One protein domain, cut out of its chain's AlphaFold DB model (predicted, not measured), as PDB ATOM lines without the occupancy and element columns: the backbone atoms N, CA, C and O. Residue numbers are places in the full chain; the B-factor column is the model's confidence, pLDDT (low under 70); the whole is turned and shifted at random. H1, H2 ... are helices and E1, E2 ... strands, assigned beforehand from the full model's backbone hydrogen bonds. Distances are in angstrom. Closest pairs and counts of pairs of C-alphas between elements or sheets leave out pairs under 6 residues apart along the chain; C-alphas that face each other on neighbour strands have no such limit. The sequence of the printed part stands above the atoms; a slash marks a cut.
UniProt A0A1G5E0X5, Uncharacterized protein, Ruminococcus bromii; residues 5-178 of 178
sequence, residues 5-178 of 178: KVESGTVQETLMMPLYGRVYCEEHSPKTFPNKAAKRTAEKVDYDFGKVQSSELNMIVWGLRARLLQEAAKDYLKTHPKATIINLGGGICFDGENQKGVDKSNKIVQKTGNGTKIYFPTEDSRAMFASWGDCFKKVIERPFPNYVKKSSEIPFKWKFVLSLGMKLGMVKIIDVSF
ATOM      1  N   LYS A   5     -41.130  33.176  15.605       92.75
ATOM      2  CA  LYS A   5     -41.468  34.308  16.476       92.75
ATOM      3  C   LYS A   5     -40.212  35.054  16.914       92.75
ATOM      4  O   LYS A   5     -39.204  34.433  17.237       92.75
ATOM      5  N   VAL A   6     -40.302  36.380  16.931       89.81
ATOM      6  CA  VAL A   6     -39.246  37.270  17.420       89.81
ATOM      7  C   VAL A   6     -39.710  37.895  18.730       89.81
ATOM      8  O   VAL A   6     -40.733  38.575  18.772       89.81
ATOM      9  N   GLU A   7     -38.963  37.653  19.803       87.44
ATOM     10  CA  GLU A   7     -39.265  38.197  21.127       87.44
ATOM     11  C   GLU A   7     -38.826  39.660  21.238       87.44
ATOM     12  O   GLU A   7     -37.677  40.000  20.938       87.44
ATOM     13  N   SER A   8     -39.729  40.528  21.696       84.75
ATOM     14  CA  SER A   8     -39.444  41.957  21.852       84.75
ATOM     15  C   SER A   8     -38.496  42.232  23.025       84.75
ATOM     16  O   SER A   8     -38.480  41.499  24.011       84.75
ATOM     17  N   GLY A   9     -37.679  43.277  22.909       80.25
ATOM     18  CA  GLY A   9     -36.654  43.649  23.884       80.25
ATOM     19  C   GLY A   9     -35.418  42.744  23.872       80.25
ATOM     20  O   GLY A   9     -34.524  42.921  24.698       80.25
ATOM     21  N   THR A  10     -35.339  41.784  22.947       82.19
ATOM     22  CA  THR A  10     -34.231  40.827  22.879       82.19
ATOM     23  C   THR A  10     -33.184  41.203  21.831       82.19
ATOM     24  O   THR A  10     -33.394  42.002  20.911       82.19
ATOM     25  N   VAL A  11     -32.030  40.536  21.910       78.50
ATOM     26  CA  VAL A  11     -31.012  40.585  20.850       78.50
ATOM     27  C   VAL A  11     -31.594  40.124  19.504       78.50
ATOM     28  O   VAL A  11     -31.190  40.637  18.464       78.50
ATOM     29  N   GLN A  12     -32.583  39.221  19.494       83.38
ATOM     30  CA  GLN A  12     -33.207  38.735  18.259       83.38
ATOM     31  C   GLN A  12     -33.988  39.838  17.534       83.38
ATOM     32  O   GLN A  12     -33.844  39.980  16.319       83.38
ATOM     33  N   GLU A  13     -34.749  40.662  18.262       85.69
ATOM     34  CA  GLU A  13     -35.453  41.819  17.687       85.69
ATOM     35  C   GLU A  13     -34.467  42.809  17.056       85.69
ATOM     36  O   GLU A  13     -34.683  43.312  15.954       85.69
ATOM     37  N   THR A  14     -33.305  42.992  17.686       82.88
ATOM     38  CA  THR A  14     -32.226  43.836  17.153       82.88
ATOM     39  C   THR A  14     -31.733  43.347  15.786       82.88
ATOM     40  O   THR A  14     -31.438  44.160  14.909       82.88
ATOM     41  N   LEU A  15     -31.689  42.027  15.560       87.50
ATOM     42  CA  LEU A  15     -31.267  41.427  14.286       87.50
ATOM     43  C   LEU A  15     -32.267  41.662  13.143       87.50
ATOM     44  O   LEU A  15     -31.911  41.472  11.974       87.50
ATOM     45  N   MET A  16     -33.487  42.122  13.438       91.25
ATOM     46  CA  MET A  16     -34.462  42.470  12.403       91.25
ATOM     47  C   MET A  16     -34.047  43.722  11.630       91.25
ATOM     48  O   MET A  16     -34.282  43.789  10.426       91.25
ATOM     49  N   MET A  17     -33.339  44.665  12.261       89.25
ATOM     50  CA  MET A  17     -32.807  45.862  11.596       89.25
ATOM     51  C   MET A  17     -31.848  45.526  10.436       89.25
ATOM     52  O   MET A  17     -32.133  45.902   9.295       89.25
ATOM     53  N   PRO A  18     -30.743  44.775  10.645       91.06
ATOM     54  CA  PRO A  18     -29.860  44.410   9.545       91.06
ATOM     55  C   PRO A  18     -30.511  43.444   8.551       91.06
ATOM     56  O   PRO A  18     -30.167  43.471   7.369       91.06
ATOM     57  N   LEU A  19     -31.461  42.597   8.968       94.12
ATOM     58  CA  LEU A  19     -32.244  41.800   8.020       94.12
ATOM     59  C   LEU A  19     -33.061  42.702   7.085       94.12
ATOM     60  O   LEU A  19     -32.992  42.519   5.870       94.12
ATOM     61  N   TYR A  20     -33.744  43.705   7.633       94.75
ATOM     62  CA  TYR A  20     -34.543  44.654   6.867       94.75
ATOM     63  C   TYR A  20     -33.695  45.489   5.904       94.75
ATOM     64  O   TYR A  20     -34.028  45.588   4.726       94.75
ATOM     65  N   GLY A  21     -32.539  45.994   6.350       95.19
ATOM     66  CA  GLY A  21     -31.600  46.703   5.474       95.19
ATOM     67  C   GLY A  21     -31.140  45.855   4.280       95.19
ATOM     68  O   GLY A  21     -31.087  46.341   3.153       95.19
ATOM     69  N   ARG A  22     -30.889  44.553   4.487       96.19
ATOM     70  CA  ARG A  22     -30.543  43.627   3.391       96.19
ATOM     71  C   ARG A  22     -31.699  43.400   2.417       96.19
ATOM     72  O   ARG A  22     -31.446  43.313   1.218       96.19
ATOM     73  N   VAL A  23     -32.936  43.299   2.909       96.31
ATOM     74  CA  VAL A  23     -34.135  43.191   2.057       96.31
ATOM     75  C   VAL A  23     -34.292  44.448   1.208       96.31
ATOM     76  O   VAL A  23     -34.384  44.350  -0.013       96.31
ATOM     77  N   TYR A  24     -34.217  45.620   1.839       95.94
ATOM     78  CA  TYR A  24     -34.312  46.908   1.163       95.94
ATOM     79  C   TYR A  24     -33.262  47.058   0.059       95.94
ATOM     80  O   TYR A  24     -33.595  47.417  -1.069       95.94
ATOM     81  N   CYS A  25     -32.000  46.738   0.350       96.12
ATOM     82  CA  CYS A  25     -30.926  46.820  -0.633       96.12
ATOM     83  C   CYS A  25     -31.100  45.839  -1.804       96.12
ATOM     84  O   CYS A  25     -30.797  46.211  -2.932       96.12
ATOM     85  N   GLU A  26     -31.613  44.629  -1.570       96.12
ATOM     86  CA  GLU A  26     -31.946  43.684  -2.650       96.12
ATOM     87  C   GLU A  26     -33.109  44.189  -3.523       96.12
ATOM     88  O   GLU A  26     -33.196  43.853  -4.698       96.12
ATOM     89  N   GLU A  27     -34.029  44.984  -2.976       95.44
ATOM     90  CA  GLU A  27     -35.150  45.559  -3.733       95.44
ATOM     91  C   GLU A  27     -34.747  46.779  -4.554       95.44
ATOM     92  O   GLU A  27     -35.127  46.889  -5.717       95.44
ATOM     93  N   HIS A  28     -33.965  47.673  -3.956       95.56
ATOM     94  CA  HIS A  28     -33.667  48.985  -4.529       95.56
ATOM     95  C   HIS A  28     -32.328  49.019  -5.268       95.56
ATOM     96  O   HIS A  28     -32.081  49.907  -6.082       95.56
ATOM     97  N   SER A  29     -31.423  48.086  -4.973       95.94
ATOM     98  CA  SER A  29     -30.084  48.030  -5.568       95.94
ATOM     99  C   SER A  29     -29.576  46.588  -5.747       95.94
ATOM    100  O   SER A  29     -28.480  46.258  -5.273       95.94
ATOM    101  N   PRO A  30     -30.344  45.707  -6.423       95.25
ATOM    102  CA  PRO A  30     -30.040  44.278  -6.543       95.25
ATOM    103  C   PRO A  30     -28.709  43.973  -7.236       95.25
ATOM    104  O   PRO A  30     -28.099  42.939  -6.957       95.25
ATOM    105  N   LYS A  31     -28.217  44.833  -8.144       94.75
ATOM    106  CA  LYS A  31     -26.908  44.610  -8.786       94.75
ATOM    107  C   LYS A  31     -25.760  44.930  -7.829       94.75
ATOM    108  O   LYS A  31     -24.715  44.286  -7.876       94.75
ATOM    109  N   THR A  32     -25.956  45.910  -6.952       94.62
ATOM    110  CA  THR A  32     -24.967  46.356  -5.963       94.62
ATOM    111  C   THR A  32     -24.941  45.445  -4.735       94.62
ATOM    112  O   THR A  32     -23.866  45.097  -4.233       94.62
ATOM    113  N   PHE A  33     -26.120  45.024  -4.274       94.69
ATOM    114  CA  PHE A  33     -26.326  44.264  -3.044       94.69
ATOM    115  C   PHE A  33     -27.137  42.973  -3.264       94.69
ATOM    116  O   PHE A  33     -28.167  42.791  -2.617       94.69
ATOM    117  N   PRO A  34     -26.667  42.042  -4.117       93.25
ATOM    118  CA  PRO A  34     -27.409  40.823  -4.426       93.25
ATOM    119  C   PRO A  34     -27.576  39.928  -3.187       93.25
ATOM    120  O   PRO A  34     -26.604  39.351  -2.685       93.25
ATOM    121  N   ASN A  35     -28.809  39.780  -2.703       93.81
ATOM    122  CA  ASN A  35     -29.152  39.013  -1.508       93.81
ATOM    123  C   ASN A  35     -30.587  38.445  -1.502       93.81
ATOM    124  O   ASN A  35     -31.387  38.691  -0.597       93.81
ATOM    125  N   LYS A  36     -30.894  37.560  -2.457       93.81
ATOM    126  CA  LYS A  36     -32.174  36.819  -2.498       93.81
ATOM    127  C   LYS A  36     -32.492  36.037  -1.215       93.81
ATOM    128  O   LYS A  36     -33.652  35.747  -0.935       93.81
ATOM    129  N   ALA A  37     -31.470  35.644  -0.451       93.50
ATOM    130  CA  ALA A  37     -31.657  34.924   0.806       93.50
ATOM    131  C   ALA A  37     -32.268  35.810   1.901       93.50
ATOM    132  O   ALA A  37     -33.019  35.294   2.725       93.50
ATOM    133  N   ALA A  38     -32.003  37.123   1.895       94.56
ATOM    134  CA  ALA A  38     -32.582  38.051   2.863       94.56
ATOM    135  C   ALA A  38     -34.113  38.084   2.771       94.56
ATOM    136  O   ALA A  38     -34.769  37.897   3.791       94.56
ATOM    137  N   LYS A  39     -34.676  38.195   1.560       93.12
ATOM    138  CA  LYS A  39     -36.133  38.149   1.330       93.12
ATOM    139  C   LYS A  39     -36.759  36.855   1.845       93.12
ATOM    140  O   LYS A  39     -37.636  36.890   2.700       93.12
ATOM    141  N   ARG A  40     -36.202  35.707   1.440       94.44
ATOM    142  CA  ARG A  40     -36.659  34.385   1.914       94.44
ATOM    143  C   ARG A  40     -36.547  34.207   3.428       94.44
ATOM    144  O   ARG A  40     -37.261  33.396   4.003       94.44
ATOM    145  N   THR A  41     -35.598  34.889   4.067       94.50
ATOM    146  CA  THR A  41     -35.438  34.853   5.527       94.50
ATOM    147  C   THR A  41     -36.494  35.727   6.197       94.50
ATOM    148  O   THR A  41     -37.117  35.283   7.153       94.50
ATOM    149  N   ALA A  42     -36.740  36.927   5.662       94.19
ATOM    150  CA  ALA A  42     -37.765  37.847   6.146       94.19
ATOM    151  C   ALA A  42     -39.182  37.247   6.068       94.19
ATOM    152  O   ALA A  42     -39.957  37.385   7.003       94.19
ATOM    153  N   GLU A  43     -39.498  36.495   5.011       94.25
ATOM    154  CA  GLU A  43     -40.787  35.795   4.867       94.25
ATOM    155  C   GLU A  43     -41.033  34.726   5.950       94.25
ATOM    156  O   GLU A  43     -42.182  34.390   6.248       94.25
ATOM    157  N   LYS A  44     -39.958  34.184   6.540       94.75
ATOM    158  CA  LYS A  44     -40.016  33.119   7.550       94.75
ATOM    159  C   LYS A  44     -40.093  33.636   8.984       94.75
ATOM    160  O   LYS A  44     -40.363  32.829   9.866       94.75
ATOM    161  N   VAL A  45     -39.854  34.921   9.234       94.06
ATOM    162  CA  VAL A  45     -39.943  35.507  10.579       94.06
ATOM    163  C   VAL A  45     -41.302  36.168  10.792       94.06
ATOM    164  O   VAL A  45     -41.854  36.810   9.898       94.06
ATOM    165  N   ASP A  46     -41.860  35.979  11.982       94.06
ATOM    166  CA  ASP A  46     -43.073  36.645  12.443       94.06
ATOM    167  C   ASP A  46     -42.686  37.973  13.097       94.06
ATOM    168  O   ASP A  46     -42.537  38.081  14.315       94.06
ATOM    169  N   TYR A  47     -42.400  38.962  12.251       92.75
ATOM    170  CA  TYR A  47     -41.986  40.290  12.678       92.75
ATOM    171  C   TYR A  47     -42.567  41.365  11.761       92.75
ATOM    172  O   TYR A  47     -42.512  41.262  10.534       92.75
ATOM    173  N   ASP A  48     -43.098  42.425  12.368       91.25
ATOM    174  CA  ASP A  48     -43.570  43.604  11.652       91.25
ATOM    175  C   ASP A  48     -42.393  44.543  11.357       91.25
ATOM    176  O   ASP A  48     -41.983  45.355  12.189       91.25
ATOM    177  N   PHE A  49     -41.849  44.437  10.144       89.88
ATOM    178  CA  PHE A  49     -40.764  45.302   9.683       89.88
ATOM    179  C   PHE A  49     -41.160  46.781   9.570       89.88
ATOM    180  O   PHE A  49     -40.267  47.626   9.563       89.88
ATOM    181  N   GLY A  50     -42.456  47.121   9.573       86.44
ATOM    182  CA  GLY A  50     -42.923  48.507   9.670       86.44
ATOM    183  C   GLY A  50     -42.496  49.194  10.973       86.44
ATOM    184  O   GLY A  50     -42.357  50.417  11.014       86.44
ATOM    185  N   LYS A  51     -42.184  48.416  12.020       84.06
ATOM    186  CA  LYS A  51     -41.608  48.921  13.277       84.06
ATOM    187  C   LYS A  51     -40.170  49.417  13.124       84.06
ATOM    188  O   LYS A  51     -39.697  50.185  13.961       84.06
ATOM    189  N   VAL A  52     -39.454  49.005  12.074       82.88
ATOM    190  CA  VAL A  52     -38.077  49.448  11.823       82.88
ATOM    191  C   VAL A  52     -38.098  50.833  11.179       82.88
ATOM    192  O   VAL A  52     -37.952  50.996   9.969       82.88
ATOM    193  N   GLN A  53     -38.262  51.863  12.005       79.69
ATOM    194  CA  GLN A  53     -38.168  53.251  11.562       79.69
ATOM    195  C   GLN A  53     -36.699  53.658  11.432       79.69
ATOM    196  O   GLN A  53     -36.031  53.990  12.412       79.69
ATOM    197  N   SER A  54     -36.169  53.621  10.209       84.69
ATOM    198  CA  SER A  54     -34.799  54.048   9.932       84.69
ATOM    199  C   SER A  54     -34.682  54.838   8.638       84.69
ATOM    200  O   SER A  54     -35.534  54.772   7.757       84.69
ATOM    201  N   SER A  55     -33.598  55.602   8.526       89.56
ATOM    202  CA  SER A  55     -33.295  56.339   7.300       89.56
ATOM    203  C   SER A  55     -32.832  55.401   6.186       89.56
ATOM    204  O   SER A  55     -32.188  54.384   6.445       89.56
ATOM    205  N   GLU A  56     -33.062  55.799   4.936       91.25
ATOM    206  CA  GLU A  56     -32.514  55.126   3.750       91.25
ATOM    207  C   GLU A  56     -30.994  54.900   3.866       91.25
ATOM    208  O   GLU A  56     -30.485  53.829   3.538       91.25
ATOM    209  N   LEU A  57     -30.264  55.880   4.411       91.06
ATOM    210  CA  LEU A  57     -28.827  55.764   4.640       91.06
ATOM    211  C   LEU A  57     -28.483  54.599   5.579       91.06
ATOM    212  O   LEU A  57     -27.566  53.838   5.279       91.06
ATOM    213  N   ASN A  58     -29.217  54.427   6.681       89.50
ATOM    214  CA  ASN A  58     -28.989  53.313   7.608       89.50
ATOM    215  C   ASN A  58     -29.271  51.965   6.941       89.50
ATOM    216  O   ASN A  58     -28.509  51.021   7.126       89.50
ATOM    217  N   MET A  59     -30.315  51.895   6.115       92.94
ATOM    218  CA  MET A  59     -30.661  50.691   5.361       92.94
ATOM    219  C   MET A  59     -29.531  50.297   4.402       92.94
ATOM    220  O   MET A  59     -29.107  49.141   4.387       92.94
ATOM    221  N   ILE A  60     -28.968  51.282   3.688       93.31
ATOM    222  CA  ILE A  60     -27.793  51.101   2.824       93.31
ATOM    223  C   ILE A  60     -26.569  50.658   3.633       93.31
ATOM    224  O   ILE A  60     -25.860  49.749   3.204       93.31
ATOM    225  N   VAL A  61     -26.311  51.259   4.798       90.75
ATOM    226  CA  VAL A  61     -25.185  50.879   5.670       90.75
ATOM    227  C   VAL A  61     -25.333  49.436   6.155       90.75
ATOM    228  O   VAL A  61     -24.384  48.661   6.064       90.75
ATOM    229  N   TRP A  62     -26.520  49.027   6.601       91.31
ATOM    230  CA  TRP A  62     -26.777  47.651   7.026       91.31
ATOM    231  C   TRP A  62     -26.623  46.638   5.885       91.31
ATOM    232  O   TRP A  62     -26.022  45.577   6.079       91.31
ATOM    233  N   GLY A  63     -27.099  46.967   4.681       92.88
ATOM    234  CA  GLY A  63     -26.858  46.158   3.485       92.88
ATOM    235  C   GLY A  63     -25.370  46.069   3.127       92.88
ATOM    236  O   GLY A  63     -24.862  44.983   2.828       92.88
ATOM    237  N   LEU A  64     -24.647  47.187   3.235       91.31
ATOM    238  CA  LEU A  64     -23.209  47.264   2.988       91.31
ATOM    239  C   LEU A  64     -22.407  46.382   3.947       91.31
ATOM    240  O   LEU A  64     -21.555  45.630   3.477       91.31
ATOM    241  N   ARG A  65     -22.706  46.408   5.252       88.56
ATOM    242  CA  ARG A  65     -22.063  45.538   6.258       88.56
ATOM    243  C   ARG A  65     -22.123  44.066   5.848       88.56
ATOM    244  O   ARG A  65     -21.107  43.379   5.792       88.56
ATOM    245  N   ALA A  66     -23.307  43.594   5.465       87.94
ATOM    246  CA  ALA A  66     -23.491  42.213   5.029       87.94
ATOM    247  C   ALA A  66     -22.747  41.894   3.722       87.94
ATOM    248  O   ALA A  66     -22.202  40.800   3.565       87.94
ATOM    249  N   ARG A  67     -22.705  42.848   2.785       90.56
ATOM    250  CA  ARG A  67     -21.982  42.698   1.518       90.56
ATOM    251  C   ARG A  67     -20.472  42.621   1.728       90.56
ATOM    252  O   ARG A  67     -19.828  41.801   1.082       90.56
ATOM    253  N   LEU A  68     -19.921  43.426   2.634       88.50
ATOM    254  CA  LEU A  68     -18.501  43.405   2.994       88.50
ATOM    255  C   LEU A  68     -18.080  42.040   3.541       88.50
ATOM    256  O   LEU A  68     -17.098  41.479   3.064       88.50
ATOM    257  N   LEU A  69     -18.864  41.479   4.463       86.31
ATOM    258  CA  LEU A  69     -18.637  40.138   5.006       86.31
ATOM    259  C   LEU A  69     -18.693  39.057   3.922       86.31
ATOM    260  O   LEU A  69     -17.831  38.183   3.860       86.31
ATOM    261  N   GLN A  70     -19.687  39.130   3.034       87.00
ATOM    262  CA  GLN A  70     -19.818  38.178   1.933       87.00
ATOM    263  C   GLN A  70     -18.618  38.242   0.977       87.00
ATOM    264  O   GLN A  70     -18.141  37.200   0.533       87.00
ATOM    265  N   GLU A  71     -18.143  39.442   0.640       87.56
ATOM    266  CA  GLU A  71     -16.973  39.609  -0.225       87.56
ATOM    267  C   GLU A  71     -15.693  39.146   0.468       87.56
ATOM    268  O   GLU A  71     -14.922  38.422  -0.151       87.56
ATOM    269  N   ALA A  72     -15.507  39.451   1.756       85.56
ATOM    270  CA  ALA A  72     -14.368  38.952   2.524       85.56
ATOM    271  C   ALA A  72     -14.332  37.413   2.557       85.56
ATOM    272  O   ALA A  72     -13.296  36.815   2.269       85.56
ATOM    273  N   ALA A  73     -15.473  36.763   2.808       87.25
ATOM    274  CA  ALA A  73     -15.574  35.305   2.778       87.25
ATOM    275  C   ALA A  73     -15.293  34.731   1.377       87.25
ATOM    276  O   ALA A  73     -14.544  33.765   1.241       87.25
ATOM    277  N   LYS A  74     -15.853  35.334   0.318       89.19
ATOM    278  CA  LYS A  74     -15.593  34.913  -1.070       89.19
ATOM    279  C   LYS A  74     -14.125  35.070  -1.449       89.19
ATOM    280  O   LYS A  74     -13.563  34.161  -2.050       89.19
ATOM    281  N   ASP A  75     -13.520  36.205  -1.122       88.50
ATOM    282  CA  ASP A  75     -12.117  36.483  -1.417       88.50
ATOM    283  C   ASP A  75     -11.195  35.506  -0.689       88.50
ATOM    284  O   ASP A  75     -10.256  34.995  -1.296       88.50
ATOM    285  N   TYR A  76     -11.502  35.168   0.565       87.19
ATOM    286  CA  TYR A  76     -10.753  34.166   1.318       87.19
ATOM    287  C   TYR A  76     -10.852  32.765   0.690       87.19
ATOM    288  O   TYR A  76      -9.843  32.076   0.529       87.19
ATOM    289  N   LEU A  77     -12.054  32.357   0.268       91.81
ATOM    290  CA  LEU A  77     -12.291  31.050  -0.355       91.81
ATOM    291  C   LEU A  77     -11.636  30.900  -1.737       91.81
ATOM    292  O   LEU A  77     -11.366  29.773  -2.147       91.81
ATOM    293  N   LYS A  78     -11.327  31.999  -2.447       94.19
ATOM    294  CA  LYS A  78     -10.570  31.937  -3.716       94.19
ATOM    295  C   LYS A  78      -9.180  31.330  -3.528       94.19
ATOM    296  O   LYS A  78      -8.713  30.617  -4.408       94.19
ATOM    297  N   THR A  79      -8.521  31.620  -2.406       92.88
ATOM    298  CA  THR A  79      -7.174  31.113  -2.098       92.88
ATOM    299  C   THR A  79      -7.192  29.920  -1.141       92.88
ATOM    300  O   THR A  79      -6.230  29.159  -1.113       92.88
ATOM    301  N   HIS A  80      -8.296  29.701  -0.416       92.38
ATOM    302  CA  HIS A  80      -8.478  28.584   0.517       92.38
ATOM    303  C   HIS A  80      -9.782  27.811   0.227       92.38
ATOM    304  O   HIS A  80     -10.706  27.823   1.043       92.38
ATOM    305  N   PRO A  81      -9.894  27.102  -0.912       94.38
ATOM    306  CA  PRO A  81     -11.161  26.519  -1.374       94.38
ATOM    307  C   PRO A  81     -11.724  25.408  -0.475       94.38
ATOM    308  O   PRO A  81     -12.904  25.085  -0.569       94.38
ATOM    309  N   LYS A  82     -10.893  24.813   0.390       95.06
ATOM    310  CA  LYS A  82     -11.298  23.776   1.354       95.06
ATOM    311  C   LYS A  82     -11.545  24.320   2.766       95.06
ATOM    312  O   LYS A  82     -11.793  23.534   3.674       95.06
ATOM    313  N   ALA A  83     -11.428  25.632   2.976       91.25
ATOM    314  CA  ALA A  83     -11.622  26.215   4.294       91.25
ATOM    315  C   ALA A  83     -13.096  26.193   4.714       91.25
ATOM    316  O   ALA A  83     -14.002  26.410   3.908       91.25
ATOM    317  N   THR A  84     -13.328  25.996   6.008       89.00
ATOM    318  CA  THR A  84     -14.634  26.211   6.631       89.00
ATOM    319  C   THR A  84     -14.711  27.644   7.139       89.00
ATOM    320  O   THR A  84     -13.880  28.071   7.936       89.00
ATOM    321  N   ILE A  85     -15.725  28.388   6.697       82.81
ATOM    322  CA  ILE A  85     -16.003  29.729   7.213       82.81
ATOM    323  C   ILE A  85     -16.956  29.603   8.400       82.81
ATOM    324  O   ILE A  85     -18.103  29.186   8.236       82.81
ATOM    325  N   ILE A  86     -16.490  29.985   9.587       79.50
ATOM    326  CA  ILE A  86     -17.312  30.049  10.797       79.50
ATOM    327  C   ILE A  86     -17.703  31.509  11.024       79.50
ATOM    328  O   ILE A  86     -16.845  32.367  11.212       79.50
ATOM    329  N   ASN A  87     -19.006  31.800  11.008       75.06
ATOM    330  CA  ASN A  87     -19.522  33.129  11.325       75.06
ATOM    331  C   ASN A  87     -19.920  33.206  12.808       75.06
ATOM    332  O   ASN A  87     -21.045  32.864  13.167       75.06
ATOM    333  N   LEU A  88     -19.000  33.657  13.663       72.25
ATOM    334  CA  LEU A  88     -19.276  33.932  15.075       72.25
ATOM    335  C   LEU A  88     -19.858  35.344  15.210       72.25
ATOM    336  O   LEU A  88     -19.131  36.319  15.054       72.25
ATOM    337  N   GLY A  89     -21.167  35.466  15.444       62.69
ATOM    338  CA  GLY A  89     -21.815  36.756  15.737       62.69
ATOM    339  C   GLY A  89     -21.699  37.854  14.660       62.69
ATOM    340  O   GLY A  89     -22.083  38.985  14.935       62.69
ATOM    341  N   GLY A  90     -21.211  37.550  13.448       55.22
ATOM    342  CA  GLY A  90     -20.930  38.525  12.380       55.22
ATOM    343  C   GLY A  90     -19.437  38.826  12.166       55.22
ATOM    344  O   GLY A  90     -19.063  39.993  12.131       55.22
ATOM    345  N   GLY A  91     -18.581  37.805  12.044       51.34
ATOM    346  CA  GLY A  91     -17.113  37.952  11.988       51.34
ATOM    347  C   GLY A  91     -16.462  37.975  10.589       51.34
ATOM    348  O   GLY A  91     -17.042  37.488   9.621       51.34
ATOM    349  N   ILE A  92     -15.207  38.475  10.559       56.94
ATOM    350  CA  ILE A  92     -14.170  38.636   9.493       56.94
ATOM    351  C   ILE A  92     -13.906  40.103   9.113       56.94
ATOM    352  O   ILE A  92     -12.761  40.538   9.060       56.94
ATOM    353  N   CYS A  93     -14.949  40.889   8.871       63.38
ATOM    354  CA  CYS A  93     -14.825  42.291   8.476       63.38
ATOM    355  C   CYS A  93     -16.018  43.054   9.041       63.38
ATOM    356  O   CYS A  93     -17.161  42.729   8.725       63.38
ATOM    357  N   PHE A  94     -15.761  44.040   9.888       72.19
ATOM    358  CA  PHE A  94     -16.796  44.850  10.522       72.19
ATOM    359  C   PHE A  94     -16.504  46.319  10.269       72.19
ATOM    360  O   PHE A  94     -15.371  46.718   9.991       72.19
ATOM    361  N   ASP A  95     -17.542  47.136  10.322       75.81
ATOM    362  CA  ASP A  95     -17.360  48.569  10.354       75.81
ATOM    363  C   ASP A  95     -17.187  49.061  11.794       75.81
ATOM    364  O   ASP A  95     -17.851  48.598  12.719       75.81
ATOM    365  N   GLY A  96     -16.243  49.978  11.973       85.12
ATOM    366  CA  GLY A  96     -15.962  50.656  13.233       85.12
ATOM    367  C   GLY A  96     -16.344  52.127  13.144       85.12
ATOM    368  O   GLY A  96     -16.355  52.715  12.060       85.12
ATOM    369  N   GLU A  97     -16.637  52.732  14.288       89.12
ATOM    370  CA  GLU A  97     -17.010  54.143  14.402       89.12
ATOM    371  C   GLU A  97     -16.041  54.852  15.348       89.12
ATOM    372  O   GLU A  97     -15.605  54.268  16.337       89.12
ATOM    373  N   ASN A  98     -15.712  56.115  15.080       90.38
ATOM    374  CA  ASN A  98     -15.027  56.943  16.080       90.38
ATOM    375  C   ASN A  98     -15.990  57.342  17.214       90.38
ATOM    376  O   ASN A  98     -17.198  57.110  17.117       90.38
ATOM    377  N   GLN A  99     -15.493  57.986  18.272       91.81
ATOM    378  CA  GLN A  99     -16.308  58.347  19.439       91.81
ATOM    379  C   GLN A  99     -17.558  59.152  19.060       91.81
ATOM    380  O   GLN A  99     -18.657  58.873  19.534       91.81
ATOM    381  N   LYS A 100     -17.424  60.102  18.126       89.56
ATOM    382  CA  LYS A 100     -18.559  60.903  17.639       89.56
ATOM    383  C   LYS A 100     -19.610  60.052  16.920       89.56
ATOM    384  O   LYS A 100     -20.804  60.336  17.033       89.56
ATOM    385  N   GLY A 101     -19.175  59.053  16.152       87.75
ATOM    386  CA  GLY A 101     -20.054  58.070  15.523       87.75
ATOM    387  C   GLY A 101     -20.812  57.266  16.574       87.75
ATOM    388  O   GLY A 101     -22.043  57.305  16.584       87.75
ATOM    389  N   VAL A 102     -20.083  56.685  17.532       89.81
ATOM    390  CA  VAL A 102     -20.644  55.897  18.643       89.81
ATOM    391  C   VAL A 102     -21.714  56.681  19.406       89.81
ATOM    392  O   VAL A 102     -22.814  56.171  19.622       89.81
ATOM    393  N   ASP A 103     -21.452  57.943  19.751       89.69
ATOM    394  CA  ASP A 103     -22.412  58.797  20.460       89.69
ATOM    395  C   ASP A 103     -23.704  59.010  19.656       89.69
ATOM    396  O   ASP A 103     -24.810  59.027  20.206       89.69
ATOM    397  N   LYS A 104     -23.583  59.184  18.335       86.38
ATOM    398  CA  LYS A 104     -24.730  59.357  17.437       86.38
ATOM    399  C   LYS A 104     -25.519  58.059  17.294       86.38
ATOM    400  O   LYS A 104     -26.748  58.088  17.369       86.38
ATOM    401  N   SER A 105     -24.831  56.940  17.106       84.81
ATOM    402  CA  SER A 105     -25.431  55.618  16.948       84.81
ATOM    403  C   SER A 105     -26.158  55.185  18.221       84.81
ATOM    404  O   SER A 105     -27.322  54.794  18.152       84.81
ATOM    405  N   ASN A 106     -25.557  55.381  19.397       87.69
ATOM    406  CA  ASN A 106     -26.198  55.086  20.681       87.69
ATOM    407  C   ASN A 106     -27.471  55.921  20.910       87.69
ATOM    408  O   ASN A 106     -28.470  55.382  21.384       87.69
ATOM    409  N   LYS A 107     -27.503  57.197  20.491       84.94
ATOM    410  CA  LYS A 107     -28.735  58.015  20.519       84.94
ATOM    411  C   LYS A 107     -29.838  57.464  19.612       84.94
ATOM    412  O   LYS A 107     -31.014  57.638  19.920       84.94
ATOM    413  N   ILE A 108     -29.489  56.847  18.482       79.56
ATOM    414  CA  ILE A 108     -30.465  56.221  17.576       79.56
ATOM    415  C   ILE A 108     -31.000  54.932  18.201       79.56
ATOM    416  O   ILE A 108     -32.212  54.748  18.232       79.56
ATOM    417  N   VAL A 109     -30.126  54.080  18.747       77.31
ATOM    418  CA  VAL A 109     -30.538  52.816  19.375       77.31
ATOM    419  C   VAL A 109     -31.436  53.067  20.591       77.31
ATOM    420  O   VAL A 109     -32.500  52.465  20.682       77.31
ATOM    421  N   GLN A 110     -31.110  54.035  21.453       77.44
ATOM    422  CA  GLN A 110     -31.955  54.392  22.605       77.44
ATOM    423  C   GLN A 110     -33.383  54.796  22.211       77.44
ATOM    424  O   GLN A 110     -34.338  54.435  22.895       77.44
ATOM    425  N   LYS A 111     -33.561  55.498  21.081       75.81
ATOM    426  CA  LYS A 111     -34.893  55.889  20.582       75.81
ATOM    427  C   LYS A 111     -35.767  54.702  20.182       75.81
ATOM    428  O   LYS A 111     -36.975  54.862  20.079       75.81
ATOM    429  N   THR A 112     -35.175  53.530  19.964       67.81
ATOM    430  CA  THR A 112     -35.913  52.303  19.634       67.81
ATOM    431  C   THR A 112     -36.439  51.566  20.870       67.81
ATOM    432  O   THR A 112     -37.056  50.519  20.725       67.81
ATOM    433  N   GLY A 113     -36.191  52.078  22.087       69.50
ATOM    434  CA  GLY A 113     -36.516  51.380  23.342       69.50
ATOM    435  C   GLY A 113     -35.577  50.207  23.652       69.50
ATOM    436  O   GLY A 113     -35.764  49.500  24.637       69.50
ATOM    437  N   ASN A 114     -34.553  50.009  22.822       67.62
ATOM    438  CA  ASN A 114     -33.586  48.932  22.934       67.62
ATOM    439  C   ASN A 114     -32.428  49.329  23.868       67.62
ATOM    440  O   ASN A 114     -31.815  50.384  23.696       67.62
ATOM    441  N   GLY A 115     -32.109  48.472  24.843       72.56
ATOM    442  CA  GLY A 115     -31.020  48.682  25.808       72.56
ATOM    443  C   GLY A 115     -29.610  48.390  25.273       72.56
ATOM    444  O   GLY A 115     -28.631  48.541  26.004       72.56
ATOM    445  N   THR A 116     -29.483  47.952  24.018       76.81
ATOM    446  CA  THR A 116     -28.188  47.643  23.398       76.81
ATOM    447  C   THR A 116     -27.380  48.922  23.163       76.81
ATOM    448  O   THR A 116     -27.926  49.965  22.811       76.81
ATOM    449  N   LYS A 117     -26.056  48.852  23.330       81.88
ATOM    450  CA  LYS A 117     -25.151  49.983  23.089       81.88
ATOM    451  C   LYS A 117     -23.854  49.537  22.429       81.88
ATOM    452  O   LYS A 117     -23.390  48.421  22.648       81.88
ATOM    453  N   ILE A 118     -23.272  50.428  21.641       84.94
ATOM    454  CA  ILE A 118     -21.897  50.320  21.162       84.94
ATOM    455  C   ILE A 118     -20.992  50.832  22.286       84.94
ATOM    456  O   ILE A 118     -21.228  51.916  22.822       84.94
ATOM    457  N   TYR A 119     -20.001  50.026  22.674       84.19
ATOM    458  CA  TYR A 119     -19.211  50.244  23.891       84.19
ATOM    459  C   TYR A 119     -17.892  50.972  23.650       84.19
ATOM    460  O   TYR A 119     -17.503  51.796  24.472       84.19
ATOM    461  N   PHE A 120     -17.197  50.656  22.559       86.31
ATOM    462  CA  PHE A 120     -15.856  51.162  22.292       86.31
ATOM    463  C   PHE A 120     -15.796  51.807  20.902       86.31
ATOM    464  O   PHE A 120     -16.280  51.212  19.934       86.31
ATOM    465  N   PRO A 121     -15.229  53.018  20.783       89.88
ATOM    466  CA  PRO A 121     -14.900  53.600  19.491       89.88
ATOM    467  C   PRO A 121     -13.661  52.924  18.891       89.88
ATOM    468  O   PRO A 121     -12.902  52.250  19.582       89.88
ATOM    469  N   THR A 122     -13.417  53.147  17.604       88.25
ATOM    470  CA  THR A 122     -12.224  52.668  16.901       88.25
ATOM    471  C   THR A 122     -11.441  53.827  16.284       88.25
ATOM    472  O   THR A 122     -11.478  54.076  15.076       88.25
ATOM    473  N   GLU A 123     -10.722  54.555  17.140       88.50
ATOM    474  CA  GLU A 123      -9.913  55.720  16.747       88.50
ATOM    475  C   GLU A 123      -8.679  55.316  15.931       88.50
ATOM    476  O   GLU A 123      -8.504  55.775  14.805       88.50
ATOM    477  N   ASP A 124      -7.876  54.385  16.448       87.81
ATOM    478  CA  ASP A 124      -6.801  53.707  15.722       87.81
ATOM    479  C   ASP A 124      -7.025  52.201  15.840       87.81
ATOM    480  O   ASP A 124      -6.800  51.602  16.892       87.81
ATOM    481  N   SER A 125      -7.491  51.592  14.748       85.38
ATOM    482  CA  SER A 125      -7.811  50.167  14.735       85.38
ATOM    483  C   SER A 125      -6.575  49.327  15.056       85.38
ATOM    484  O   SER A 125      -6.661  48.369  15.816       85.38
ATOM    485  N   ARG A 126      -5.406  49.683  14.509       85.12
ATOM    486  CA  ARG A 126      -4.188  48.885  14.683       85.12
ATOM    487  C   ARG A 126      -3.684  48.966  16.112       85.12
ATOM    488  O   ARG A 126      -3.437  47.921  16.702       85.12
ATOM    489  N   ALA A 127      -3.563  50.175  16.661       87.44
ATOM    490  CA  ALA A 127      -3.111  50.352  18.037       87.44
ATOM    491  C   ALA A 127      -4.078  49.694  19.036       87.44
ATOM    492  O   ALA A 127      -3.636  49.016  19.962       87.44
ATOM    493  N   MET A 128      -5.391  49.825  18.808       88.00
ATOM    494  CA  MET A 128      -6.414  49.207  19.653       88.00
ATOM    495  C   MET A 128      -6.283  47.681  19.675       88.00
ATOM    496  O   MET A 128      -6.091  47.110  20.744       88.00
ATOM    497  N   PHE A 129      -6.326  47.013  18.518       86.56
ATOM    498  CA  PHE A 129      -6.226  45.549  18.475       86.56
ATOM    499  C   PHE A 129      -4.860  45.035  18.948       86.56
ATOM    500  O   PHE A 129      -4.818  44.023  19.639       86.56
ATOM    501  N   ALA A 130      -3.764  45.750  18.668       86.50
ATOM    502  CA  ALA A 130      -2.441  45.393  19.186       86.50
ATOM    503  C   ALA A 130      -2.397  45.403  20.725       86.50
ATOM    504  O   ALA A 130      -1.760  44.549  21.329       86.50
ATOM    505  N   SER A 131      -3.119  46.325  21.374       88.69
ATOM    506  CA  SER A 131      -3.222  46.361  22.841       88.69
ATOM    507  C   SER A 131      -4.087  45.248  23.446       88.69
ATOM    508  O   SER A 131      -4.052  45.043  24.656       88.69
ATOM    509  N   TRP A 132      -4.882  44.542  22.634       88.56
ATOM    510  CA  TRP A 132      -5.782  43.481  23.103       88.56
ATOM    511  C   TRP A 132      -5.128  42.095  23.080       88.56
ATOM    512  O   TRP A 132      -5.637  41.177  23.722       88.56
ATOM    513  N   GLY A 133      -4.008  41.939  22.370       86.94
ATOM    514  CA  GLY A 133      -3.176  40.740  22.402       86.94
ATOM    515  C   GLY A 133      -2.506  40.411  21.067       86.94
ATOM    516  O   GLY A 133      -2.836  40.960  20.018       86.94
ATOM    517  N   ASP A 134      -1.597  39.440  21.100       86.94
ATOM    518  CA  ASP A 134      -0.759  39.075  19.946       86.94
ATOM    519  C   ASP A 134      -1.460  38.141  18.943       86.94
ATOM    520  O   ASP A 134      -0.901  37.780  17.907       86.94
ATOM    521  N   CYS A 135      -2.701  37.733  19.229       84.81
ATOM    522  CA  CYS A 135      -3.476  36.854  18.355       84.81
ATOM    523  C   CYS A 135      -4.013  37.560  17.101       84.81
ATOM    524  O   CYS A 135      -4.538  36.892  16.221       84.81
ATOM    525  N   PHE A 136      -3.885  38.885  16.987       83.56
ATOM    526  CA  PHE A 136      -4.315  39.653  15.819       83.56
ATOM    527  C   PHE A 136      -3.161  39.821  14.820       83.56
ATOM    528  O   PHE A 136      -2.456  40.829  14.815       83.56
ATOM    529  N   LYS A 137      -2.973  38.845  13.926       80.12
ATOM    530  CA  LYS A 137      -1.884  38.849  12.929       80.12
ATOM    531  C   LYS A 137      -1.962  39.992  11.918       80.12
ATOM    532  O   LYS A 137      -0.932  40.411  11.387       80.12
ATOM    533  N   LYS A 138      -3.166  40.459  11.571       83.12
ATOM    534  CA  LYS A 138      -3.337  41.515  10.562       83.12
ATOM    535  C   LYS A 138      -4.561  42.371  10.842       83.12
ATOM    536  O   LYS A 138      -5.657  41.842  10.958       83.12
ATOM    537  N   VAL A 139      -4.378  43.690  10.856       85.81
ATOM    538  CA  VAL A 139      -5.464  44.675  10.986       85.81
ATOM    539  C   VAL A 139      -5.353  45.701   9.861       85.81
ATOM    540  O   VAL A 139      -4.370  46.446   9.759       85.81
ATOM    541  N   ILE A 140      -6.355  45.726   8.983       86.62
ATOM    542  CA  ILE A 140      -6.381  46.580   7.792       86.62
ATOM    543  C   ILE A 140      -7.634  47.444   7.803       86.62
ATOM    544  O   ILE A 140      -8.748  46.932   7.785       86.62
ATOM    545  N   GLU A 141      -7.447  48.759   7.720       88.12
ATOM    546  CA  GLU A 141      -8.532  49.674   7.379       88.12
ATOM    547  C   GLU A 141      -8.703  49.706   5.852       88.12
ATOM    548  O   GLU A 141      -7.776  50.036   5.108       88.12
ATOM    549  N   ARG A 142      -9.882  49.313   5.363       86.31
ATOM    550  CA  ARG A 142     -10.202  49.266   3.935       86.31
ATOM    551  C   ARG A 142     -10.830  50.587   3.473       86.31
ATOM    552  O   ARG A 142     -11.634  51.180   4.195       86.31
ATOM    553  N   PRO A 143     -10.532  51.040   2.242       88.38
ATOM    554  CA  PRO A 143     -11.192  52.207   1.671       88.38
ATOM    555  C   PRO A 143     -12.661  51.910   1.345       88.38
ATOM    556  O   PRO A 143     -13.060  50.756   1.177       88.38
ATOM    557  N   PHE A 144     -13.454  52.972   1.160       88.19
ATOM    558  CA  PHE A 144     -14.851  52.833   0.743       88.19
ATOM    559  C   PHE A 144     -14.961  52.020  -0.565       88.19
ATOM    560  O   PHE A 144     -14.261  52.366  -1.533       88.19
ATOM    561  N   PRO A 145     -15.810  50.974  -0.639       89.25
ATOM    562  CA  PRO A 145     -15.749  50.017  -1.736       89.25
ATOM    563  C   PRO A 145     -16.091  50.624  -3.095       89.25
ATOM    564  O   PRO A 145     -17.096  51.318  -3.272       89.25
ATOM    565  N   ASN A 146     -15.272  50.302  -4.097       89.50
ATOM    566  CA  ASN A 146     -15.420  50.851  -5.444       89.50
ATOM    567  C   ASN A 146     -16.739  50.452  -6.117       89.50
ATOM    568  O   ASN A 146     -17.277  51.246  -6.885       89.50
ATOM    569  N   TYR A 147     -17.284  49.269  -5.816       89.00
ATOM    570  CA  TYR A 147     -18.570  48.838  -6.370       89.00
ATOM    571  C   TYR A 147     -19.737  49.710  -5.877       89.00
ATOM    572  O   TYR A 147     -20.649  49.981  -6.649       89.00
ATOM    573  N   VAL A 148     -19.678  50.233  -4.645       90.25
ATOM    574  CA  VAL A 148     -20.687  51.181  -4.140       90.25
ATOM    575  C   VAL A 148     -20.496  52.552  -4.782       90.25
ATOM    576  O   VAL A 148     -21.459  53.154  -5.245       90.25
ATOM    577  N   LYS A 149     -19.247  53.031  -4.887       89.25
ATOM    578  CA  LYS A 149     -18.926  54.318  -5.537       89.25
ATOM    579  C   LYS A 149     -19.406  54.380  -6.989       89.25
ATOM    580  O   LYS A 149     -19.925  55.406  -7.425       89.25
ATOM    581  N   LYS A 150     -19.216  53.287  -7.732       91.25
ATOM    582  CA  LYS A 150     -19.551  53.182  -9.160       91.25
ATOM    583  C   LYS A 150     -20.997  52.761  -9.420       91.25
ATOM    584  O   LYS A 150     -21.431  52.823 -10.563       91.25
ATOM    585  N   SER A 151     -21.735  52.343  -8.393       92.88
ATOM    586  CA  SER A 151     -23.122  51.920  -8.559       92.88
ATOM    587  C   SER A 151     -23.998  53.071  -9.062       92.88
ATOM    588  O   SER A 151     -23.971  54.177  -8.511       92.88
ATOM    589  N   SER A 152     -24.789  52.794 -10.099       93.94
ATOM    590  CA  SER A 152     -25.867  53.666 -10.569       93.94
ATOM    591  C   SER A 152     -27.156  53.504  -9.757       93.94
ATOM    592  O   SER A 152     -28.009  54.381  -9.816       93.94
ATOM    593  N   GLU A 153     -27.290  52.416  -8.991       95.00
ATOM    594  CA  GLU A 153     -28.473  52.125  -8.168       95.00
ATOM    595  C   GLU A 153     -28.446  52.881  -6.834       95.00
ATOM    596  O   GLU A 153     -29.491  53.130  -6.244       95.00
ATOM    597  N   ILE A 154     -27.257  53.278  -6.361       93.62
ATOM    598  CA  ILE A 154     -27.110  54.044  -5.120       93.62
ATOM    599  C   ILE A 154     -27.149  55.549  -5.413       93.62
ATOM    600  O   ILE A 154     -26.296  56.044  -6.168       93.62
ATOM    601  N   PRO A 155     -28.057  56.311  -4.770       92.94
ATOM    602  CA  PRO A 155     -28.139  57.757  -4.934       92.94
ATOM    603  C   PRO A 155     -26.807  58.463  -4.669       92.94
ATOM    604  O   PRO A 155     -26.098  58.166  -3.702       92.94
ATOM    605  N   PHE A 156     -26.484  59.464  -5.495       92.31
ATOM    606  CA  PHE A 156     -25.234  60.224  -5.375       92.31
ATOM    607  C   PHE A 156     -25.052  60.851  -3.986       92.31
ATOM    608  O   PHE A 156     -23.963  60.752  -3.419       92.31
ATOM    609  N   LYS A 157     -26.131  61.396  -3.399       93.56
ATOM    610  CA  LYS A 157     -26.130  61.955  -2.036       93.56
ATOM    611  C   LYS A 157     -25.567  60.971  -1.003       93.56
ATOM    612  O   LYS A 157     -24.742  61.355  -0.181       93.56
ATOM    613  N   TRP A 158     -25.932  59.690  -1.079       92.50
ATOM    614  CA  TRP A 158     -25.488  58.682  -0.115       92.50
ATOM    615  C   TRP A 158     -24.069  58.213  -0.380       92.50
ATOM    616  O   TRP A 158     -23.293  58.087   0.562       92.50
ATOM    617  N   LYS A 159     -23.681  58.059  -1.651       92.19
ATOM    618  CA  LYS A 159     -22.281  57.787  -2.014       92.19
ATOM    619  C   LYS A 159     -21.352  58.882  -1.492       92.19
ATOM    620  O   LYS A 159     -20.288  58.570  -0.955       92.19
ATOM    621  N   PHE A 160     -21.764  60.143  -1.618       91.75
ATOM    622  CA  PHE A 160     -21.022  61.294  -1.120       91.75
ATOM    623  C   PHE A 160     -20.938  61.302   0.411       91.75
ATOM    624  O   PHE A 160     -19.833  61.345   0.947       91.75
ATOM    625  N   VAL A 161     -22.073  61.182   1.111       91.62
ATOM    626  CA  VAL A 161     -22.123  61.162   2.586       91.62
ATOM    627  C   VAL A 161     -21.265  60.034   3.164       91.62
ATOM    628  O   VAL A 161     -20.464  60.284   4.062       91.62
ATOM    629  N   LEU A 162     -21.374  58.814   2.628       89.94
ATOM    630  CA  LEU A 162     -20.577  57.667   3.080       89.94
ATOM    631  C   LEU A 162     -19.081  57.871   2.814       89.94
ATOM    632  O   LEU A 162     -18.256  57.629   3.693       89.94
ATOM    633  N   SER A 163     -18.723  58.370   1.626       90.00
ATOM    634  CA  SER A 163     -17.323  58.638   1.276       90.00
ATOM    635  C   SER A 163     -16.709  59.720   2.168       90.00
ATOM    636  O   SER A 163     -15.566  59.580   2.601       90.00
ATOM    637  N   LEU A 164     -17.463  60.783   2.460       90.56
ATOM    638  CA  LEU A 164     -17.027  61.854   3.349       90.56
ATOM    639  C   LEU A 164     -16.884  61.351   4.789       90.56
ATOM    640  O   LEU A 164     -15.867  61.625   5.418       90.56
ATOM    641  N   GLY A 165     -17.847  60.565   5.281       87.69
ATOM    642  CA  GLY A 165     -17.784  59.949   6.607       87.69
ATOM    643  C   GLY A 165     -16.531  59.094   6.797       87.69
ATOM    644  O   GLY A 165     -15.851  59.230   7.812       87.69
ATOM    645  N   MET A 166     -16.162  58.291   5.793       87.94
ATOM    646  CA  MET A 166     -14.915  57.519   5.832       87.94
ATOM    647  C   MET A 166     -13.664  58.397   5.744       87.94
ATOM    648  O   MET A 166     -12.706  58.165   6.472       87.94
ATOM    649  N   LYS A 167     -13.664  59.438   4.899       87.50
ATOM    650  CA  LYS A 167     -12.533  60.377   4.791       87.50
ATOM    651  C   LYS A 167     -12.287  61.144   6.097       87.50
ATOM    652  O   LYS A 167     -11.142  61.438   6.417       87.50
ATOM    653  N   LEU A 168     -13.350  61.458   6.834       86.81
ATOM    654  CA  LEU A 168     -13.297  62.111   8.143       86.81
ATOM    655  C   LEU A 168     -13.043  61.128   9.302       86.81
ATOM    656  O   LEU A 168     -13.040  61.550  10.456       86.81
ATOM    657  N   GLY A 169     -12.878  59.829   9.024       83.12
ATOM    658  CA  GLY A 169     -12.647  58.798  10.041       83.12
ATOM    659  C   GLY A 169     -13.855  58.496  10.932       83.12
ATOM    660  O   GLY A 169     -13.701  57.836  11.952       83.12
ATOM    661  N   MET A 170     -15.056  58.966  10.574       84.38
ATOM    662  CA  MET A 170     -16.278  58.716  11.349       84.38
ATOM    663  C   MET A 170     -16.730  57.261  11.273       84.38
ATOM    664  O   MET A 170     -17.286  56.740  12.234       84.38
ATOM    665  N   VAL A 171     -16.504  56.634  10.119       83.88
ATOM    666  CA  VAL A 171     -16.790  55.224   9.860       83.88
ATOM    667  C   VAL A 171     -15.570  54.617   9.190       83.88
ATOM    668  O   VAL A 171     -14.981  55.224   8.295       83.88
ATOM    669  N   LYS A 172     -15.201  53.411   9.594       87.38
ATOM    670  CA  LYS A 172     -14.069  52.659   9.057       87.38
ATOM    671  C   LYS A 172     -14.525  51.261   8.701       87.38
ATOM    672  O   LYS A 172     -15.413  50.734   9.350       87.38
ATOM    673  N   ILE A 173     -13.915  50.656   7.691       87.81
ATOM    674  CA  ILE A 173     -14.095  49.231   7.401       87.81
ATOM    675  C   ILE A 173     -12.825  48.544   7.867       87.81
ATOM    676  O   ILE A 173     -11.753  48.883   7.371       87.81
ATOM    677  N   ILE A 174     -12.938  47.614   8.803       86.50
ATOM    678  CA  ILE A 174     -11.793  46.992   9.456       86.50
ATOM    679  C   ILE A 174     -11.828  45.500   9.163       86.50
ATOM    680  O   ILE A 174     -12.806  44.808   9.439       86.50
ATOM    681  N   ASP A 175     -10.740  45.024   8.578       84.56
ATOM    682  CA  ASP A 175     -10.480  43.617   8.320       84.56
ATOM    683  C   ASP A 175      -9.441  43.124   9.324       84.56
ATOM    684  O   ASP A 175      -8.366  43.725   9.454       84.56
ATOM    685  N   VAL A 176      -9.790  42.063  10.047       79.50
ATOM    686  CA  VAL A 176      -8.968  41.485  11.107       79.50
ATOM    687  C   VAL A 176      -8.686  40.024  10.779       79.50
ATOM    688  O   VAL A 176      -9.596  39.236  10.532       79.50
ATOM    689  N   SER A 177      -7.408  39.655  10.796       77.50
ATOM    690  CA  SER A 177      -6.937  38.276  10.655       77.50
ATOM    691  C   SER A 177      -6.229  37.828  11.929       77.50
ATOM    692  O   SER A 177      -5.469  38.606  12.512       77.50
ATOM    693  N   PHE A 178      -6.465  36.573  12.312       76.19
ATOM    694  CA  PHE A 178      -5.949  35.936  13.523       76.19
ATOM    695  C   PHE A 178      -4.833  34.925  13.230       76.19
ATOM    696  O   PHE A 178      -4.673  34.474  12.072       76.19
TER     697      PHE A 178
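AT A GLANCE: This is residues 5 to 178 of the 178 residues of an uncharacterized protein of Ruminococcus bromii (UniProt A0A1G5E0X5). A small twisted sheet of three strands, E1, E3 and E2, has the long helix H4 over one face and the short helix H6 over the other, while H5 and H8 graze it. H4 reaches beyond the sheet, and the part of it with residues 58 to 66 packs on H2, which forms a helical hairpin with H3; at the far end of H4, residues 78 to 83 stick out. The 174 printed residues hold eight named helices and three named strands, in the order H1 H2 H3 H4 E1 H5 H6 E2 H7 H8 E3, and the class is mostly helix. The sheet has the order E1 E3 E2 and is antiparallel throughout. The whole is compact, with a radius of gyration of the C-alphas of 16.6 A, and its C-alphas span 43 by 37 by 35 A.

HOW THE PARTS SIT: The inner strand of the sheet is E3, residues 171 to 177, and its edge strands are E1, residues 93 to 97, and E2, residues 138 to 142. E1 and E3 are antiparallel at 143 degrees, with N 96 and O 172 2.9 A apart, within hydrogen-bond range. E3 and E2 are antiparallel at 151 degrees, with N 142 and O 173 2.8 A apart, also within range. The sheet is strongly twisted, only just, with C-alphas up to 4.2 A off its best plane. H4, residues 56 to 79, lies over E1 at a height over the sheet of 8.2 A; its closest C-alphas to E1 are those of Leu 69 and Cys 93, 5.6 A. H4 runs along the strands, only just, at 29 degrees to E1 on the local plane. H6, residues 125 to 132, is on the opposite face at a height of 9.8 A, which gives three layers, helices on both faces of a sheet. H6 lies over E3, only just, slantwise to it at 37 degrees on the local plane. H5, residues 99 to 111, only grazes the sheet, with residues 100 to 105. E1, H5 with H6, and E2 form a split strand-helix-strand unit, two strands running the same way with E3 between them, and its crossover is right-handed. H8, residues 156 to 167, only grazes the sheet, with residues 162 to 166. H7, residues 146 to 150, is close to H8 but not clearly touching, with C-alphas 149 and 159 closest at 6.0 A. H2, residues 16 to 28, touches H4 about perpendicular at 87 degrees, the C-alphas of Gly 21 and Met 59 being closest at 4.1 A. H3, residues 36 to 42, touches H2 in a hairpin, opposite ways at a steep tilt of 42 degrees, with C-alphas 23 and 38 closest at 5.4 A. H1, residues 11 to 14, and H2 meet only through their link. Every O i to N i+4 pair is within hydrogen-bond range in H2, H3, H6, H7 and H8, against 19 of 20 in H4 and 8 of 9 in H5; H1 is too short for such a pair.

IN THESE COORDINATES: H4 measures 35.4 A, from C-alpha 56 at (-32.514, 55.126, 3.750) to C-alpha 79 at (-7.174, 31.113, -2.098). E3 measures 19.6 A and ends with C-alpha 177 at (-6.937, 38.276, 10.655). H5 measures 18.8 A, H2 18.2 A and H8 16.3 A.

THE WHOLE: The two C-alphas farthest apart, those of Gly 50 and Asp 134, are 44.4 A apart. The printed part has no cut. The links H3 to H4, H4 to E1 and H5 to H6 are long. The mean pLDDT of the printed part is 87.1, and residues 89 to 93 and 112 to 114 are under 70.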